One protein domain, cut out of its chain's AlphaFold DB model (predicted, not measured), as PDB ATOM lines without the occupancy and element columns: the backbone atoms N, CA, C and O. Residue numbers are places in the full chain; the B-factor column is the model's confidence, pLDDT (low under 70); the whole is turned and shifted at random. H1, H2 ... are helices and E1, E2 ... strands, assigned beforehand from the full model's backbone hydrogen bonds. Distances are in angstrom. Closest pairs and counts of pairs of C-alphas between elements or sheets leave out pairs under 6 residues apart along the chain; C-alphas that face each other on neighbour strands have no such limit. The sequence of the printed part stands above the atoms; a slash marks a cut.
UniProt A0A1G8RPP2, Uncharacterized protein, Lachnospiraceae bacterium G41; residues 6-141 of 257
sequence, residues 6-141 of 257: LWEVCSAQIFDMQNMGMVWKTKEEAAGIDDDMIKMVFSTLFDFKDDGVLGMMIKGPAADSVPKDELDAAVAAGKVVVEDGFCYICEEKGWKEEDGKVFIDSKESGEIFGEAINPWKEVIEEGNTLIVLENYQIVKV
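Overview. This is residues 6 to 141 of the 257 residues of an uncharacterized protein of Lachnospiraceae bacterium G41 (UniProt A0A1G8RPP2). A strongly twisted antiparallel sheet curls into a small, uneven barrel made by parts of E1, E3, E4, E6, E7, E8, E9, E10 and E11, with E8 running on into E9 to complete the ring. The long strands E4 and E6 extend beyond it into an arm with E5 and H3, E2 and H1 lie by another part of E1, and H2 sits where the sheet curls round it, between E1 and E4. The 136 printed residues hold, in order, E1 E2 H1 H2 E3 E4 H3 E5 E6 E7 E8 E9 E10 E11, three named helices and eleven strands in one branched sheet, class mixed. The whole is compact, with a radius of gyration of the C-alphas of 16.4 A and spans of 45 by 39 by 35 A.

Along the chain. E1, residues 6 to 16, begins at C-alpha 6 (193.985, 159.897, 233.650) and is 28.3 A long. E2 is residues 21 to 26, H1 27 to 31, H2 36 to 42 and E3 45 to 48. E4, residues 53 to 62, is 26.3 A long. H3, residues 68 to 76, is 11.9 A long, and E5 is residues 80 to 83. E6, residues 86 to 98, is the longest strand at 36.1 A and begins at C-alpha 86 (202.616, 158.222, 248.711). E7 is residues 101 to 105, E8 120 to 122, E9 124 to 126, E10 129 to 132 and E11 136 to 140, ending at C-alpha 140 (192.083, 165.287, 232.094).

Arrangement. On one side of E1 lie E2, with N 14 and O 23 2.8 A apart, and E3, with N 7 and O 46 2.7 A apart; on the other side lies E11, with N 8 and O 139 2.8 A apart. E3 and E4 form a hairpin, with N 47 and O 55 2.8 A apart. E4 lies on one side of E6, with N 56 and O 91 2.8 A apart. On the other side lie E5, with N 88 and O 81 2.7 A apart, and E7, with N 103 and O 96 2.8 A apart. E5 E6 E7 E8 and E9 E10 E11 are meanders, each strand the antiparallel neighbour of the one before; N 121 and O 104 of E8 and E7 are 2.8 A apart, N 131 and O 124 of E10 and E9 2.8 A, and N 138 and O 130 of E11 and E10 2.8 A. H2 is on the sheet; its closest C-alphas to E1 are those of Phe 42 and Val 9, 5.5 A apart. H1 is on the sheet and touches H2, the closest C-alphas being those of Lys 27 and Phe 42, 6.2 A apart. H3 lies over E5 at a height over the sheet of 8.9 A, only just along the strands at 28 degrees on the local plane. In H1, H2 and H3 every O i to N i+4 pair is within hydrogen-bond range.

Size, cuts and confidence. The farthest C-alphas, those of Asp 64 and Gly 114, are 48.1 A apart. The printed part has no cut. The one long link, residues 106 to 119 between E7 and E8, has its C-alphas 10 to 29 A from the mean of all C-alphas. Mean pLDDT of the printed part is 86.7; residues 18 to 19 and 112 are under 70.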
ATOM      1  N   LEU A   6     193.995 159.429 232.273       91.69
ATOM      2  CA  LEU A   6     193.985 159.897 233.650       91.69
ATOM      3  C   LEU A   6     193.294 161.257 233.792       91.69
ATOM      4  O   LEU A   6     193.586 162.208 233.063       91.69
ATOM      5  N   TRP A   7     192.428 161.351 234.790       94.94
ATOM      6  CA  TRP A   7     191.635 162.522 235.129       94.94
ATOM      7  C   TRP A   7     191.822 162.875 236.602       94.94
ATOM      8  O   TRP A   7     191.946 161.998 237.455       94.94
ATOM      9  N   GLU A   8     191.812 164.164 236.910       94.19
ATOM     10  CA  GLU A   8     191.887 164.694 238.268       94.19
ATOM     11  C   GLU A   8     190.610 165.442 238.650       94.19
ATOM     12  O   GLU A   8     189.920 166.012 237.803       94.19
ATOM     13  N   VAL A   9     190.302 165.464 239.947       95.56
ATOM     14  CA  VAL A   9     189.161 166.211 240.489       95.56
ATOM     15  C   VAL A   9     189.435 167.713 240.421       95.56
ATOM     16  O   VAL A   9     190.401 168.203 241.008       95.56
ATOM     17  N   CYS A  10     188.554 168.458 239.749       95.19
ATOM     18  CA  CYS A  10     188.582 169.925 239.692       95.19
ATOM     19  C   CYS A  10     187.523 170.576 240.603       95.19
ATOM     20  O   CYS A  10     187.770 171.643 241.172       95.19
ATOM     21  N   SER A  11     186.395 169.903 240.831       95.62
ATOM     22  CA  SER A  11     185.407 170.229 241.867       95.62
ATOM     23  C   SER A  11     184.712 168.967 242.372       95.62
ATOM     24  O   SER A  11     184.658 167.952 241.683       95.62
ATOM     25  N   ALA A  12     184.178 169.014 243.588       94.75
ATOM     26  CA  ALA A  12     183.453 167.897 244.181       94.75
ATOM     27  C   ALA A  12     182.354 168.379 245.130       94.75
ATOM     28  O   ALA A  12     182.445 169.471 245.698       94.75
ATOM     29  N   GLN A  13     181.324 167.559 245.324       92.00
ATOM     30  CA  GLN A  13     180.349 167.777 246.381       92.00
ATOM     31  C   GLN A  13     180.939 167.376 247.730       92.00
ATOM     32  O   GLN A  13     181.351 166.235 247.930       92.00
ATOM     33  N   ILE A  14     180.932 168.310 248.674       88.88
ATOM     34  CA  ILE A  14     181.429 168.117 250.033       88.88
ATOM     35  C   ILE A  14     180.304 168.413 251.016       88.88
ATOM     36  O   ILE A  14     179.503 169.326 250.805       88.88
ATOM     37  N   PHE A  15     180.239 167.635 252.094       82.81
ATOM     38  CA  PHE A  15     179.277 167.883 253.156       82.81
ATOM     39  C   PHE A  15     179.640 169.164 253.910       82.81
ATOM     40  O   PHE A  15     180.695 169.271 254.532       82.81
ATOM     41  N   ASP A  16     178.740 170.136 253.874       78.50
ATOM     42  CA  ASP A  16     178.879 171.398 254.577       78.50
ATOM     43  C   ASP A  16     178.108 171.336 255.900       78.50
ATOM     44  O   ASP A  16     176.876 171.327 255.924       78.50
ATOM     45  N   MET A  17     178.833 171.326 257.025       71.06
ATOM     46  CA  MET A  17     178.228 171.320 258.364       71.06
ATOM     47  C   MET A  17     177.436 172.599 258.686       71.06
ATOM     48  O   MET A  17     176.518 172.580 259.513       71.06
ATOM     49  N   GLN A  18     177.765 173.735 258.064       66.75
ATOM     50  CA  GLN A  18     177.019 174.977 258.255       66.75
ATOM     51  C   GLN A  18     175.652 174.881 257.577       66.75
ATOM     52  O   GLN A  18     174.646 175.230 258.203       66.75
ATOM     53  N   ASN A  19     175.610 174.333 256.363       65.25
ATOM     54  CA  ASN A  19     174.397 174.219 255.553       65.25
ATOM     55  C   ASN A  19     173.645 172.886 255.736       65.25
ATOM     56  O   ASN A  19     172.501 172.777 255.304       65.25
ATOM     57  N   MET A  20     174.236 171.912 256.443       70.25
ATOM     58  CA  MET A  20     173.703 170.555 256.641       70.25
ATOM     59  C   MET A  20     173.288 169.903 255.315       70.25
ATOM     60  O   MET A  20     172.188 169.363 255.192       70.25
ATOM     61  N   GLY A  21     174.159 169.991 254.311       78.75
ATOM     62  CA  GLY A  21     173.892 169.508 252.962       78.75
ATOM     63  C   GLY A  21     175.160 169.393 252.124       78.75
ATOM     64  O   GLY A  21     176.227 169.854 252.528       78.75
ATOM     65  N   MET A  22     175.032 168.761 250.961       83.50
ATOM     66  CA  MET A  22     176.124 168.655 249.996       83.50
ATOM     67  C   MET A  22     176.239 169.958 249.208       83.50
ATOM     68  O   MET A  22     175.247 170.450 248.671       83.50
ATOM     69  N   VAL A  23     177.445 170.517 249.135       87.44
ATOM     70  CA  VAL A  23     177.737 171.717 248.345       87.44
ATOM     71  C   VAL A  23     178.917 171.452 247.424       87.44
ATOM     72  O   VAL A  23     179.886 170.804 247.817       87.44
ATOM     73  N   TRP A  24     178.856 171.958 246.197       91.25
ATOM     74  CA  TRP A  24     179.989 171.891 245.279       91.25
ATOM     75  C   TRP A  24     181.105 172.817 245.757       91.25
ATOM     76  O   TRP A  24     180.869 173.994 246.003       91.25
ATOM     77  N   LYS A  25     182.325 172.303 245.865       91.06
ATOM     78  CA  LYS A  25     183.535 173.095 246.099       91.06
ATOM     79  C   LYS A  25     184.530 172.839 244.987       91.06
ATOM     80  O   LYS A  25     184.661 171.716 244.507       91.06
ATOM     81  N   THR A  26     185.245 173.880 244.604       92.94
ATOM     82  CA  THR A  26     186.387 173.792 243.695       92.94
ATOM     83  C   THR A  26     187.644 173.332 244.438       92.94
ATOM     84  O   THR A  26     187.751 173.480 245.660       92.94
ATOM     85  N   LYS A  27     188.627 172.810 243.696       88.69
ATOM     86  CA  LYS A  27     189.949 172.441 244.236       88.69
ATOM     87  C   LYS A  27     190.654 173.628 244.903       88.69
ATOM     88  O   LYS A  27     191.315 173.453 245.923       88.69
ATOM     89  N   GLU A  28     190.473 174.836 244.369       88.38
ATOM     90  CA  GLU A  28     191.033 176.075 244.924       88.38
ATOM     91  C   GLU A  28     190.391 176.453 246.266       88.38
ATOM     92  O   GLU A  28     191.100 176.713 247.236       88.38
ATOM     93  N   GLU A  29     189.057 176.423 246.360       87.25
ATOM     94  CA  GLU A  29     188.332 176.695 247.613       87.25
ATOM     95  C   GLU A  29     188.658 175.668 248.704       87.25
ATOM     96  O   GLU A  29     188.655 175.991 249.892       87.25
ATOM     97  N   ALA A  30     188.927 174.425 248.306       85.44
ATOM     98  CA  ALA A  30     189.271 173.339 249.209       85.44
ATOM     99  C   ALA A  30     190.717 173.394 249.720       85.44
ATOM    100  O   ALA A  30     190.980 172.925 250.824       85.44
ATOM    101  N   ALA A  31     191.645 173.993 248.968       84.00
ATOM    102  CA  ALA A  31     193.065 174.041 249.327       84.00
ATOM    103  C   ALA A  31     193.337 174.761 250.663       84.00
ATOM    104  O   ALA A  31     194.336 174.483 251.322       84.00
ATOM    105  N   GLY A  32     192.451 175.677 251.066       80.00
ATOM    106  CA  GLY A  32     192.530 176.381 252.348       80.00
ATOM    107  C   GLY A  32     191.884 175.650 253.529       80.00
ATOM    108  O   GLY A  32     191.924 176.176 254.641       80.00
ATOM    109  N   ILE A  33     191.263 174.486 253.315       82.50
ATOM    110  CA  ILE A  33     190.524 173.757 254.352       82.50
ATOM    111  C   ILE A  33     191.378 172.598 254.870       82.50
ATOM    112  O   ILE A  33     191.706 171.667 254.135       82.50
ATOM    113  N   ASP A  34     191.719 172.648 256.156       82.69
ATOM    114  CA  ASP A  34     192.478 171.591 256.826       82.69
ATOM    115  C   ASP A  34     191.550 170.452 257.277       82.69
ATOM    116  O   ASP A  34     191.210 170.325 258.450       82.69
ATOM    117  N   ASP A  35     191.086 169.662 256.307       84.19
ATOM    118  CA  ASP A  35     190.222 168.500 256.527       84.19
ATOM    119  C   ASP A  35     190.707 167.318 255.676       84.19
ATOM    120  O   ASP A  35     190.862 167.427 254.455       84.19
ATOM    121  N   ASP A  36     190.973 166.185 256.323       82.56
ATOM    122  CA  ASP A  36     191.562 165.015 255.668       82.56
ATOM    123  C   ASP A  36     190.617 164.361 254.649       82.56
ATOM    124  O   ASP A  36     191.082 163.876 253.617       82.56
ATOM    125  N   MET A  37     189.298 164.412 254.868       83.62
ATOM    126  CA  MET A  37     188.318 163.910 253.899       83.62
ATOM    127  C   MET A  37     188.289 164.797 252.656       83.62
ATOM    128  O   MET A  37     188.249 164.290 251.535       83.62
ATOM    129  N   ILE A  38     188.364 166.117 252.835       87.62
ATOM    130  CA  ILE A  38     188.438 167.070 251.722       87.62
ATOM    131  C   ILE A  38     189.726 166.856 250.920       87.62
ATOM    132  O   ILE A  38     189.681 166.746 249.693       87.62
ATOM    133  N   LYS A  39     190.875 166.729 251.590       85.25
ATOM    134  CA  LYS A  39     192.157 166.438 250.925       85.25
ATOM    135  C   LYS A  39     192.109 165.122 250.153       85.25
ATOM    136  O   LYS A  39     192.608 165.058 249.030       85.25
ATOM    137  N   MET A  40     191.493 164.087 250.723       86.06
ATOM    138  CA  MET A  40     191.312 162.788 250.074       86.06
ATOM    139  C   MET A  40     190.461 162.904 248.797       86.06
ATOM    140  O   MET A  40     190.857 162.414 247.741       86.06
ATOM    141  N   VAL A  41     189.341 163.628 248.856       90.31
ATOM    142  CA  VAL A  41     188.465 163.889 247.699       90.31
ATOM    143  C   VAL A  41     189.231 164.570 246.560       90.31
ATOM    144  O   VAL A  41     189.214 164.084 245.434       90.31
ATOM    145  N   PHE A  42     189.964 165.652 246.836       91.25
ATOM    146  CA  PHE A  42     190.657 166.431 245.794       91.25
ATOM    147  C   PHE A  42     191.997 165.855 245.325       91.25
ATOM    148  O   PHE A  42     192.575 166.350 244.354       91.25
ATOM    149  N   SER A  43     192.499 164.824 246.000       87.38
ATOM    150  CA  SER A  43     193.671 164.055 245.570       87.38
ATOM    151  C   SER A  43     193.303 162.758 244.851       87.38
ATOM    152  O   SER A  43     194.193 162.024 244.425       87.38
ATOM    153  N   THR A  44     192.005 162.485 244.702       90.88
ATOM    154  CA  THR A  44     191.517 161.342 243.939       90.88
ATOM    155  C   THR A  44     191.767 161.555 242.447       90.88
ATOM    156  O   THR A  44     191.508 162.628 241.896       90.88
ATOM    157  N   LEU A  45     192.245 160.504 241.788       91.38
ATOM    158  CA  LEU A  45     192.414 160.427 240.343       91.38
ATOM    159  C   LEU A  45     191.515 159.332 239.767       91.38
ATOM    160  O   LEU A  45     191.235 158.330 240.424       91.38
ATOM    161  N   PHE A  46     191.093 159.519 238.524       93.25
ATOM    162  CA  PHE A  46     190.229 158.606 237.786       93.25
ATOM    163  C   PHE A  46     190.937 158.181 236.500       93.25
ATOM    164  O   PHE A  46     191.281 159.020 235.677       93.25
ATOM    165  N   ASP A  47     191.171 156.886 236.324       91.44
ATOM    166  CA  ASP A  47     191.843 156.299 235.166       91.44
ATOM    167  C   ASP A  47     190.857 155.445 234.364       91.44
ATOM    168  O   ASP A  47     190.465 154.354 234.789       91.44
ATOM    169  N   PHE A  48     190.422 155.957 233.213       91.12
ATOM    170  CA  PHE A  48     189.521 155.244 232.309       91.12
ATOM    171  C   PHE A  48     190.323 154.342 231.367       91.12
ATOM    172  O   PHE A  48     191.022 154.829 230.471       91.12
ATOM    173  N   LYS A  49     190.173 153.025 231.543       87.31
ATOM    174  CA  LYS A  49     190.887 151.983 230.789       87.31
ATOM    175  C   LYS A  49     190.048 151.402 229.643       87.31
ATOM    176  O   LYS A  49     188.837 151.605 229.561       87.31
ATOM    177  N   ASP A  50     190.715 150.671 228.747       77.81
ATOM    178  CA  ASP A  50     190.165 150.111 227.498       77.81
ATOM    179  C   ASP A  50     189.128 148.987 227.672       77.81
ATOM    180  O   ASP A  50     188.400 148.669 226.733       77.81
ATOM    181  N   ASP A  51     189.058 148.371 228.845       79.69
ATOM    182  CA  ASP A  51     188.304 147.151 229.155       79.69
ATOM    183  C   ASP A  51     186.994 147.411 229.919       79.69
ATOM    184  O   ASP A  51     186.403 146.487 230.479       79.69
ATOM    185  N   GLY A  52     186.522 148.662 229.941       84.62
ATOM    186  CA  GLY A  52     185.364 149.052 230.748       84.62
ATOM    187  C   GLY A  52     185.687 149.135 232.242       84.62
ATOM    188  O   GLY A  52     184.772 149.135 233.065       84.62
ATOM    189  N   VAL A  53     186.970 149.195 232.612       88.38
ATOM    190  CA  VAL A  53     187.414 149.412 233.991       88.38
ATOM    191  C   VAL A  53     187.740 150.884 234.209       88.38
ATOM    192  O   VAL A  53     188.438 151.529 233.424       88.38
ATOM    193  N   LEU A  54     187.206 151.421 235.298       90.69
ATOM    194  CA  LEU A  54     187.537 152.722 235.850       90.69
ATOM    195  C   LEU A  54     188.364 152.492 237.113       90.69
ATOM    196  O   LEU A  54     187.840 152.014 238.119       90.69
ATOM    197  N   GLY A  55     189.646 152.832 237.053       88.94
ATOM    198  CA  GLY A  55     190.493 152.904 238.234       88.94
ATOM    199  C   GLY A  55     190.230 154.206 238.980       88.94
ATOM    200  O   GLY A  55     190.305 155.280 238.397       88.94
ATOM    201  N   MET A  56     189.941 154.133 240.269       89.94
ATOM    202  CA  MET A  56     189.872 155.284 241.160       89.94
ATOM    203  C   MET A  56     191.055 155.190 242.121       89.94
ATOM    204  O   MET A  56     191.167 154.238 242.889       89.94
ATOM    205  N   MET A  57     191.974 156.146 242.024       88.31
ATOM    206  CA  MET A  57     193.204 156.193 242.807       88.31
ATOM    207  C   MET A  57     193.083 157.274 243.866       88.31
ATOM    208  O   MET A  57     193.112 158.462 243.559       88.31
ATOM    209  N   ILE A  58     192.952 156.860 245.116       85.31
ATOM    210  CA  ILE A  58     192.796 157.761 246.252       85.31
ATOM    211  C   ILE A  58     194.155 157.911 246.921       85.31
ATOM    212  O   ILE A  58     194.725 156.927 247.398       85.31
ATOM    213  N   LYS A  59     194.686 159.134 246.971       81.56
ATOM    214  CA  LYS A  59     195.958 159.391 247.647       81.56
ATOM    215  C   LYS A  59     195.804 159.154 249.149       81.56
ATOM    216  O   LYS A  59     195.071 159.852 249.843       81.56
ATOM    217  N   GLY A  60     196.507 158.149 249.633       75.12
ATOM    218  CA  GLY A  60     196.627 157.772 251.030       75.12
ATOM    219  C   GLY A  60     197.864 158.383 251.701       75.12
ATOM    220  O   GLY A  60     198.445 159.355 251.204       75.12
ATOM    221  N   PRO A  61     198.270 157.839 252.861       75.19
ATOM    222  CA  PRO A  61     199.387 158.364 253.637       75.19
ATOM    223  C   PRO A  61     200.729 158.233 252.900       75.19
ATOM    224  O   PRO A  61     200.859 157.511 251.906       75.19
ATOM    225  N   ALA A  62     201.745 158.934 253.408       79.88
ATOM    226  CA  ALA A  62     203.111 158.792 252.918       79.88
ATOM    227  C   ALA A  62     203.582 157.340 253.098       79.88
ATOM    228  O   ALA A  62     203.321 156.714 254.129       79.88
ATOM    229  N   ALA A  63     204.260 156.792 252.094       81.00
ATOM    230  CA  ALA A  63     204.630 155.379 252.067       81.00
ATOM    231  C   ALA A  63     205.579 154.990 253.213       81.00
ATOM    232  O   ALA A  63     205.534 153.865 253.700       81.00
ATOM    233  N   ASP A  64     206.397 155.932 253.684       86.19
ATOM    234  CA  ASP A  64     207.302 155.768 254.826       86.19
ATOM    235  C   ASP A  64     206.588 155.743 256.189       86.19
ATOM    236  O   ASP A  64     207.163 155.290 257.180       86.19
ATOM    237  N   SER A  65     205.333 156.191 256.241       84.44
ATOM    238  CA  SER A  65     204.489 156.150 257.437       84.44
ATOM    239  C   SER A  65     203.686 154.851 257.576       84.44
ATOM    240  O   SER A  65     203.112 154.599 258.636       84.44
ATOM    241  N   VAL A  66     203.663 154.008 256.537       82.94
ATOM    242  CA  VAL A  66     202.981 152.707 256.541       82.94
ATOM    243  C   VAL A  66     203.996 151.603 256.868       82.94
ATOM    244  O   VAL A  66     205.079 151.582 256.280       82.94
ATOM    245  N   PRO A  67     203.687 150.658 257.777       89.81
ATOM    246  CA  PRO A  67     204.548 149.508 258.021       89.81
ATOM    247  C   PRO A  67     204.857 148.752 256.725       89.81
ATOM    248  O   PRO A  67     203.955 148.383 255.974       89.81
ATOM    249  N   LYS A  68     206.143 148.493 256.471       88.06
ATOM    250  CA  LYS A  68     206.609 147.927 255.197       88.06
ATOM    251  C   LYS A  68     205.931 146.602 254.836       88.06
ATOM    252  O   LYS A  68     205.528 146.426 253.695       88.06
ATOM    253  N   ASP A  69     205.760 145.710 255.809       89.25
ATOM    254  CA  ASP A  69     205.128 144.405 255.582       89.25
ATOM    255  C   ASP A  69     203.647 144.542 255.174       89.25
ATOM    256  O   ASP A  69     203.147 143.758 254.366       89.25
ATOM    257  N   GLU A  70     202.946 145.558 255.691       86.44
ATOM    258  CA  GLU A  70     201.556 145.859 255.323       86.44
ATOM    259  C   GLU A  70     201.472 146.485 253.928       86.44
ATOM    260  O   GLU A  70     200.614 146.109 253.126       86.44
ATOM    261  N   LEU A  71     202.394 147.401 253.618       84.44
ATOM    262  CA  LEU A  71     202.484 148.043 252.313       84.44
ATOM    263  C   LEU A  71     202.816 147.033 251.209       84.44
ATOM    264  O   LEU A  71     202.109 146.971 250.205       84.44
ATOM    265  N   ASP A  72     203.838 146.201 251.415       86.75
ATOM    266  CA  ASP A  72     204.265 145.176 250.459       86.75
ATOM    267  C   ASP A  72     203.131 144.166 250.199       86.75
ATOM    268  O   ASP A  72     202.893 143.775 249.053       86.75
ATOM    269  N   ALA A  73     202.367 143.791 251.234       87.94
ATOM    270  CA  ALA A  73     201.195 142.930 251.088       87.94
ATOM    271  C   ALA A  73     200.059 143.599 250.292       87.94
ATOM    272  O   ALA A  73     199.431 142.950 249.452       87.94
ATOM    273  N   ALA A  74     199.790 144.888 250.526       82.38
ATOM    274  CA  ALA A  74     198.760 145.641 249.809       82.38
ATOM    275  C   ALA A  74     199.120 145.872 248.332       82.38
ATOM    276  O   ALA A  74     198.252 145.735 247.465       82.38
ATOM    277  N   VAL A  75     200.396 146.149 248.044       84.94
ATOM    278  CA  VAL A  75     200.937 146.264 246.682       84.94
ATOM    279  C   VAL A  75     200.869 144.918 245.964       84.94
ATOM    280  O   VAL A  75     200.362 144.842 244.847       84.94
ATOM    281  N   ALA A  76     201.296 143.829 246.611       85.75
ATOM    282  CA  ALA A  76     201.211 142.483 246.037       85.75
ATOM    283  C   ALA A  76     199.762 142.050 245.753       85.75
ATOM    284  O   ALA A  76     199.514 141.297 244.813       85.75
ATOM    285  N   ALA A  77     198.804 142.540 246.544       82.69
ATOM    286  CA  ALA A  77     197.378 142.316 246.338       82.69
ATOM    287  C   ALA A  77     196.741 143.255 245.294       82.69
ATOM    288  O   ALA A  77     195.538 143.144 245.060       82.69
ATOM    289  N   GLY A  78     197.500 144.189 244.705       77.44
ATOM    290  CA  GLY A  78     197.000 145.170 243.736       77.44
ATOM    291  C   GLY A  78     196.053 146.219 244.327       77.44
ATOM    292  O   GLY A  78     195.357 146.898 243.582       77.44
ATOM    293  N   LYS A  79     195.994 146.346 245.658       81.81
ATOM    294  CA  LYS A  79     195.101 147.287 246.357       81.81
ATOM    295  C   LYS A  79     195.697 148.682 246.493       81.81
ATOM    296  O   LYS A  79     194.964 149.637 246.733       81.81
ATOM    297  N   VAL A  80     197.024 148.775 246.416       81.06
ATOM    298  CA  VAL A  80     197.778 150.015 246.580       81.06
ATOM    299  C   VAL A  80     198.890 150.085 245.539       81.06
ATOM    300  O   VAL A  80     199.559 149.087 245.281       81.06
ATOM    301  N   VAL A  81     199.127 151.274 244.990       82.12
ATOM    302  CA  VAL A  81     200.330 151.609 244.212       82.12
ATOM    303  C   VAL A  81     201.116 152.679 244.965       82.12
ATOM    304  O   VAL A  81     200.522 153.553 245.586       82.12
ATOM    305  N   VAL A  82     202.449 152.609 244.958       79.56
ATOM    306  CA  VAL A  82     203.302 153.632 245.584       79.56
ATOM    307  C   VAL A  82     203.899 154.516 244.501       79.56
ATOM    308  O   VAL A  82     204.671 154.034 243.674       79.56
ATOM    309  N   GLU A  83     203.577 155.804 244.530       77.06
ATOM    310  CA  GLU A  83     204.072 156.793 243.569       77.06
ATOM    311  C   GLU A  83     204.299 158.137 244.273       77.06
ATOM    312  O   GLU A  83     203.600 158.478 245.228       77.06
ATOM    313  N   ASP A  84     205.344 158.870 243.878       77.12
ATOM    314  CA  ASP A  84     205.758 160.141 244.500       77.12
ATOM    315  C   ASP A  84     205.917 160.108 246.035       77.12
ATOM    316  O   ASP A  84     205.757 161.116 246.722       77.12
ATOM    317  N   GLY A  85     206.242 158.937 246.594       76.50
ATOM    318  CA  GLY A  85     206.389 158.740 248.041       76.50
ATOM    319  C   GLY A  85     205.069 158.592 248.807       76.50
ATOM    320  O   GLY A  85     205.088 158.584 250.035       76.50
ATOM    321  N   PHE A  86     203.937 158.437 248.116       77.69
ATOM    322  CA  PHE A  86     202.616 158.222 248.711       77.69
ATOM    323  C   PHE A  86     202.004 156.893 248.270       77.69
ATOM    324  O   PHE A  86     202.268 156.400 247.174       77.69
ATOM    325  N   CYS A  87     201.166 156.322 249.132       78.44
ATOM    326  CA  CYS A  87     200.337 155.162 248.817       78.44
ATOM    327  C   CYS A  87     199.054 155.625 248.123       78.44
ATOM    328  O   CYS A  87     198.325 156.416 248.702       78.44
ATOM    329  N   TYR A  88     198.723 155.114 246.945       80.19
ATOM    330  CA  TYR A  88     197.440 155.335 246.279       80.19
ATOM    331  C   TYR A  88     196.579 154.087 246.416       80.19
ATOM    332  O   TYR A  88     196.973 153.024 245.949       80.19
ATOM    333  N   ILE A  89     195.420 154.207 247.058       79.56
ATOM    334  CA  ILE A  89     194.428 153.132 247.143       79.56
ATOM    335  C   ILE A  89     193.747 153.018 245.783       79.56
ATOM    336  O   ILE A  89     193.224 154.011 245.284       79.56
ATOM    337  N   CYS A  90     193.746 151.823 245.201       78.62
ATOM    338  CA  CYS A  90     193.132 151.554 243.907       78.62
ATOM    339  C   CYS A  90     191.778 150.868 244.107       78.62
ATOM    340  O   CYS A  90     191.714 149.710 244.521       78.62
ATOM    341  N   GLU A  91     190.695 151.569 243.789       84.44
ATOM    342  CA  GLU A  91     189.376 150.967 243.612       84.44
ATOM    343  C   GLU A  91     189.092 150.761 242.126       84.44
ATOM    344  O   GLU A  91     189.402 151.617 241.301       84.44
ATOM    345  N   GLU A  92     188.469 149.638 241.777       87.44
ATOM    346  CA  GLU A  92     188.018 149.381 240.411       87.44
ATOM    347  C   GLU A  92     186.493 149.428 240.341       87.44
ATOM    348  O   GLU A  92     185.776 148.733 241.071       87.44
ATOM    349  N   LYS A  93     185.990 150.258 239.433       90.69
ATOM    350  CA  LYS A  93     184.577 150.352 239.069       90.69
ATOM    351  C   LYS A  93     184.403 149.956 237.607       90.69
ATOM    352  O   LYS A  93     185.347 150.000 236.824       90.69
ATOM    353  N   GLY A  94     183.195 149.543 237.243       92.50
ATOM    354  CA  GLY A  94     182.845 149.329 235.840       92.50
ATOM    355  C   GLY A  94     182.422 150.644 235.194       92.50
ATOM    356  O   GLY A  94     181.771 151.461 235.842       92.50
ATOM    357  N   TRP A  95     182.733 150.841 233.922       94.12
ATOM    358  CA  TRP A  95     182.106 151.860 233.089       94.12
ATOM    359  C   TRP A  95     181.659 151.248 231.760       94.12
ATOM    360  O   TRP A  95     182.200 150.240 231.305       94.12
ATOM    361  N   LYS A  96     180.628 151.831 231.152       92.19
ATOM    362  CA  LYS A  96     180.084 151.392 229.862       92.19
ATOM    363  C   LYS A  96     179.565 152.577 229.062       92.19
ATOM    364  O   LYS A  96     179.256 153.619 229.632       92.19
ATOM    365  N   GLU A  97     179.429 152.386 227.758       91.25
ATOM    366  CA  GLU A  97     178.767 153.334 226.864       91.25
ATOM    367  C   GLU A  97     177.495 152.692 226.300       91.25
ATOM    368  O   GLU A  97     177.542 151.594 225.745       91.25
ATOM    369  N   GLU A  98     176.355 153.359 226.461       91.38
ATOM    370  CA  GLU A  98     175.051 152.937 225.942       91.38
ATOM    371  C   GLU A  98     174.347 154.154 225.334       91.38
ATOM    372  O   GLU A  98     174.278 155.211 225.955       91.38
ATOM    373  N   ASP A  99     173.857 154.028 224.098       88.81
ATOM    374  CA  ASP A  99     173.156 155.100 223.369       88.81
ATOM    375  C   ASP A  99     173.920 156.441 223.296       88.81
ATOM    376  O   ASP A  99     173.328 157.522 223.307       88.81
ATOM    377  N   GLY A 100     175.254 156.376 223.209       86.06
ATOM    378  CA  GLY A 100     176.130 157.553 223.171       86.06
ATOM    379  C   GLY A 100     176.281 158.267 224.518       86.06
ATOM    380  O   GLY A 100     176.767 159.396 224.553       86.06
ATOM    381  N   LYS A 101     175.860 157.630 225.616       92.31
ATOM    382  CA  LYS A 101     176.042 158.095 226.992       92.31
ATOM    383  C   LYS A 101     176.985 157.172 227.744       92.31
ATOM    384  O   LYS A 101     176.938 155.954 227.579       92.31
ATOM    385  N   VAL A 102     177.803 157.751 228.615       92.75
ATOM    386  CA  VAL A 102     178.723 157.004 229.475       92.75
ATOM    387  C   VAL A 102     178.064 156.774 230.832       92.75
ATOM    388  O   VAL A 102     177.452 157.678 231.395       92.75
ATOM    389  N   PHE A 103     178.206 155.568 231.374       94.38
ATOM    390  CA  PHE A 103     177.713 155.197 232.696       94.38
ATOM    391  C   PHE A 103     178.830 154.588 233.534       94.38
ATOM    392  O   PHE A 103     179.644 153.824 233.015       94.38
ATOM    393  N   ILE A 104     178.833 154.870 234.834       94.44
ATOM    394  CA  ILE A 104     179.768 154.303 235.811       94.44
ATOM    395  C   ILE A 104     178.986 153.514 236.858       94.44
ATOM    396  O   ILE A 104     177.984 153.986 237.387       94.44
ATOM    397  N   ASP A 105     179.460 152.314 237.173       93.62
ATOM    398  CA  ASP A 105     178.954 151.467 238.247       93.62
ATOM    399  C   ASP A 105     179.408 152.026 239.604       93.62
ATOM    400  O   ASP A 105     180.567 151.874 240.007       93.62
ATOM    401  N   SER A 106     178.493 152.671 240.330       87.50
ATOM    402  CA  SER A 106     178.754 153.211 241.665       87.50
ATOM    403  C   SER A 106     179.024 152.120 242.703       87.50
ATOM    404  O   SER A 106     179.636 152.419 243.731       87.50
ATOM    405  N   LYS A 107     178.655 150.858 242.416       87.19
ATOM    406  CA  LYS A 107     178.553 149.723 243.354       87.19
ATOM    407  C   LYS A 107     177.499 149.910 244.448       87.19
ATOM    408  O   LYS A 107     177.447 149.112 245.385       87.19
ATOM    409  N   GLU A 108     176.657 150.935 244.345       84.06
ATOM    410  CA  GLU A 108     175.567 151.135 245.294       84.06
ATOM    411  C   GLU A 108     174.559 149.992 245.188       84.06
ATOM    412  O   GLU A 108     174.206 149.525 244.107       84.06
ATOM    413  N   SER A 109     174.098 149.524 246.339       83.62
ATOM    414  CA  SER A 109     173.094 148.473 246.426       83.62
ATOM    415  C   SER A 109     172.119 148.802 247.546       83.62
ATOM    416  O   SER A 109     172.476 149.453 248.527       83.62
ATOM    417  N   GLY A 110     170.870 148.380 247.381       81.44
ATOM    418  CA  GLY A 110     169.803 148.662 248.330       81.44
ATOM    419  C   GLY A 110     168.452 148.787 247.644       81.44
ATOM    420  O   GLY A 110     168.313 148.531 246.447       81.44
ATOM    421  N   GLU A 111     167.464 149.191 248.430       87.50
ATOM    422  CA  GLU A 111     166.081 149.356 248.001       87.50
ATOM    423  C   GLU A 111     165.537 150.663 248.585       87.50
ATOM    424  O   GLU A 111     165.704 150.934 249.777       87.50
ATOM    425  N   ILE A 112     164.896 151.482 247.751       69.25
ATOM    426  CA  ILE A 112     164.195 152.701 248.163       69.25
ATOM    427  C   ILE A 112     162.747 152.560 247.696       69.25
ATOM    428  O   ILE A 112     162.485 152.383 246.514       69.25
ATOM    429  N   PHE A 113     161.799 152.612 248.635       74.25
ATOM    430  CA  PHE A 113     160.360 152.478 248.359       74.25
ATOM    431  C   PHE A 113     159.956 151.230 247.543       74.25
ATOM    432  O   PHE A 113     158.987 151.280 246.789       74.25
ATOM    433  N   GLY A 114     160.647 150.096 247.709       78.38
ATOM    434  CA  GLY A 114     160.345 148.873 246.952       78.38
ATOM    435  C   GLY A 114     161.076 148.756 245.615       78.38
ATOM    436  O   GLY A 114     160.941 147.737 244.940       78.38
ATOM    437  N   GLU A 115     161.848 149.771 245.221       82.88
ATOM    438  CA  GLU A 115     162.619 149.776 243.981       82.88
ATOM    439  C   GLU A 115     164.105 149.556 244.272       82.88
ATOM    440  O   GLU A 115     164.701 150.220 245.124       82.88
ATOM    441  N   ALA A 116     164.709 148.607 243.555       86.19
ATOM    442  CA  ALA A 116     166.141 148.360 243.640       86.19
ATOM    443  C   ALA A 116     166.916 149.575 243.115       86.19
ATOM    444  O   ALA A 116     166.621 150.093 242.036       86.19
ATOM    445  N   ILE A 117     167.931 150.003 243.864       85.88
ATOM    446  CA  ILE A 117     168.814 151.094 243.443       85.88
ATOM    447  C   ILE A 117     169.554 150.663 242.170       85.88
ATOM    448  O   ILE A 117     170.185 149.605 242.145       85.88
ATOM    449  N   ASN A 118     169.494 151.485 241.118       86.81
ATOM    450  CA  ASN A 118     170.317 151.294 239.926       86.81
ATOM    451  C   ASN A 118     171.751 151.783 240.211       86.81
ATOM    452  O   ASN A 118     171.934 152.982 240.439       86.81
ATOM    453  N   PRO A 119     172.769 150.903 240.170       91.06
ATOM    454  CA  PRO A 119     174.152 151.296 240.426       91.06
ATOM    455  C   PRO A 119     174.790 152.055 239.255       91.06
ATOM    456  O   PRO A 119     175.828 152.684 239.427       91.06
ATOM    457  N   TRP A 120     174.214 151.999 238.053       93.31
ATOM    458  CA  TRP A 120     174.777 152.668 236.883       93.31
ATOM    459  C   TRP A 120     174.382 154.142 236.861       93.31
ATOM    460  O   TRP A 120     173.229 154.483 236.595       93.31
ATOM    461  N   LYS A 121     175.359 155.010 237.118       94.25
ATOM    462  CA  LYS A 121     175.212 156.465 237.130       94.25
ATOM    463  C   LYS A 121     175.638 157.046 235.796       94.25
ATOM    464  O   LYS A 121     176.737 156.755 235.331       94.25
ATOM    465  N   GLU A 122     174.773 157.856 235.197       94.75
ATOM    466  CA  GLU A 122     175.096 158.592 233.975       94.75
ATOM    467  C   GLU A 122     176.211 159.605 234.258       94.75
ATOM    468  O   GLU A 122     176.179 160.325 235.257       94.75
ATOM    469  N   VAL A 123     177.201 159.651 233.374       94.31
ATOM    470  CA  VAL A 123     178.242 160.675 233.362       94.31
ATOM    471  C   VAL A 123     177.722 161.873 232.583       94.31
ATOM    472  O   VAL A 123     177.265 161.731 231.450       94.31
ATOM    473  N   ILE A 124     177.815 163.061 233.176       94.12
ATOM    474  CA  ILE A 124     177.418 164.306 232.511       94.12
ATOM    475  C   ILE A 124     178.662 164.942 231.900       94.12
ATOM    476  O   ILE A 124     179.628 165.217 232.610       94.12
ATOM    477  N   GLU A 125     178.633 165.201 230.595       92.38
ATOM    478  CA  GLU A 125     179.700 165.924 229.902       92.38
ATOM    479  C   GLU A 125     179.435 167.440 229.936       92.38
ATOM    480  O   GLU A 125     178.396 167.912 229.472       92.38
ATOM    481  N   GLU A 126     180.391 168.215 230.450       91.62
ATOM    482  CA  GLU A 126     180.364 169.683 230.457       91.62
ATOM    483  C   GLU A 126     181.684 170.220 229.874       91.62
ATOM    484  O   GLU A 126     182.704 170.330 230.557       91.62
ATOM    485  N   GLY A 127     181.688 170.539 228.574       90.38
ATOM    486  CA  GLY A 127     182.885 171.022 227.877       90.38
ATOM    487  C   GLY A 127     183.999 169.969 227.837       90.38
ATOM    488  O   GLY A 127     183.804 168.939 227.203       90.38
ATOM    489  N   ASN A 128     185.157 170.219 228.464       94.19
ATOM    490  CA  ASN A 128     186.225 169.218 228.657       94.19
ATOM    491  C   ASN A 128     186.209 168.546 230.044       94.19
ATOM    492  O   ASN A 128     187.173 167.880 230.417       94.19
ATOM    493  N   THR A 129     185.137 168.728 230.814       94.94
ATOM    494  CA  THR A 129     184.975 168.121 232.138       94.94
ATOM    495  C   THR A 129     183.876 167.072 232.143       94.94
ATOM    496  O   THR A 129     182.950 167.116 231.328       94.94
ATOM    497  N   LEU A 130     183.973 166.136 233.081       95.31
ATOM    498  CA  LEU A 130     182.990 165.080 233.293       95.31
ATOM    499  C   LEU A 130     182.491 165.130 234.727       95.31
ATOM    500  O   LEU A 130     183.292 165.286 235.646       95.31
ATOM    501  N   ILE A 131     181.193 164.943 234.934       95.06
ATOM    502  CA  ILE A 131     180.622 164.723 236.260       95.06
ATOM    503  C   ILE A 131     180.400 163.230 236.427       95.06
ATOM    504  O   ILE A 131     179.606 162.631 235.703       95.06
ATOM    505  N   VAL A 132     181.104 162.638 237.384       94.56
ATOM    506  CA  VAL A 132     181.118 161.200 237.645       94.56
ATOM    507  C   VAL A 132     180.632 160.914 239.060       94.56
ATOM    508  O   VAL A 132     180.879 161.692 239.983       94.56
ATOM    509  N   LEU A 133     179.926 159.788 239.220       91.75
ATOM    510  CA  LEU A 133     179.382 159.326 240.506       91.75
ATOM    511  C   LEU A 133     178.504 160.373 241.225       91.75
ATOM    512  O   LEU A 133     178.343 160.324 242.438       91.75
ATOM    513  N   GLU A 134     177.938 161.321 240.470       88.88
ATOM    514  CA  GLU A 134     177.069 162.415 240.940       88.88
ATOM    515  C   GLU A 134     177.763 163.458 241.848       88.88
ATOM    516  O   GLU A 134     177.197 164.524 242.107       88.88
ATOM    517  N   ASN A 135     179.004 163.215 242.282       91.50
ATOM    518  CA  ASN A 135     179.697 164.012 243.295       91.50
ATOM    519  C   ASN A 135     181.113 164.477 242.922       91.50
ATOM    520  O   ASN A 135     181.647 165.316 243.645       91.50
ATOM    521  N   TYR A 136     181.704 164.018 241.818       94.75
ATOM    522  CA  TYR A 136     182.995 164.521 241.337       94.75
ATOM    523  C   TYR A 136     182.838 165.172 239.974       94.75
ATOM    524  O   TYR A 136     182.191 164.615 239.094       94.75
ATOM    525  N   GLN A 137     183.484 166.315 239.775       96.44
ATOM    526  CA  GLN A 137     183.753 166.866 238.458       96.44
ATOM    527  C   GLN A 137     185.246 166.753 238.183       96.44
ATOM    528  O   GLN A 137     186.085 167.241 238.949       96.44
ATOM    529  N   ILE A 138     185.571 166.093 237.084       96.31
ATOM    530  CA  ILE A 138     186.928 165.706 236.729       96.31
ATOM    531  C   ILE A 138     187.328 166.313 235.388       96.31
ATOM    532  O   ILE A 138     186.490 166.544 234.515       96.31
ATOM    533  N   VAL A 139     188.622 166.557 235.227       96.50
ATOM    534  CA  VAL A 139     189.252 167.048 233.997       96.50
ATOM    535  C   VAL A 139     190.483 166.195 233.706       96.50
ATOM    536  O   VAL A 139     191.087 165.664 234.639       96.50
ATOM    537  N   LYS A 140     190.854 166.015 232.434       94.81
ATOM    538  CA  LYS A 140     192.083 165.287 232.094       94.81
ATOM    539  C   LYS A 140     193.282 165.936 232.770       94.81
ATOM    540  O   LYS A 140     193.401 167.161 232.786       94.81
ATOM    541  N   VAL A 141     194.179 165.111 233.306       91.56
ATOM    542  CA  VAL A 141     195.380 165.605 233.990       91.56
ATOM    543  C   VAL A 141     196.180 166.505 233.050       91.56
ATOM    544  O   VAL A 141     196.528 166.115 231.935       91.56
TER     545      VAL A 141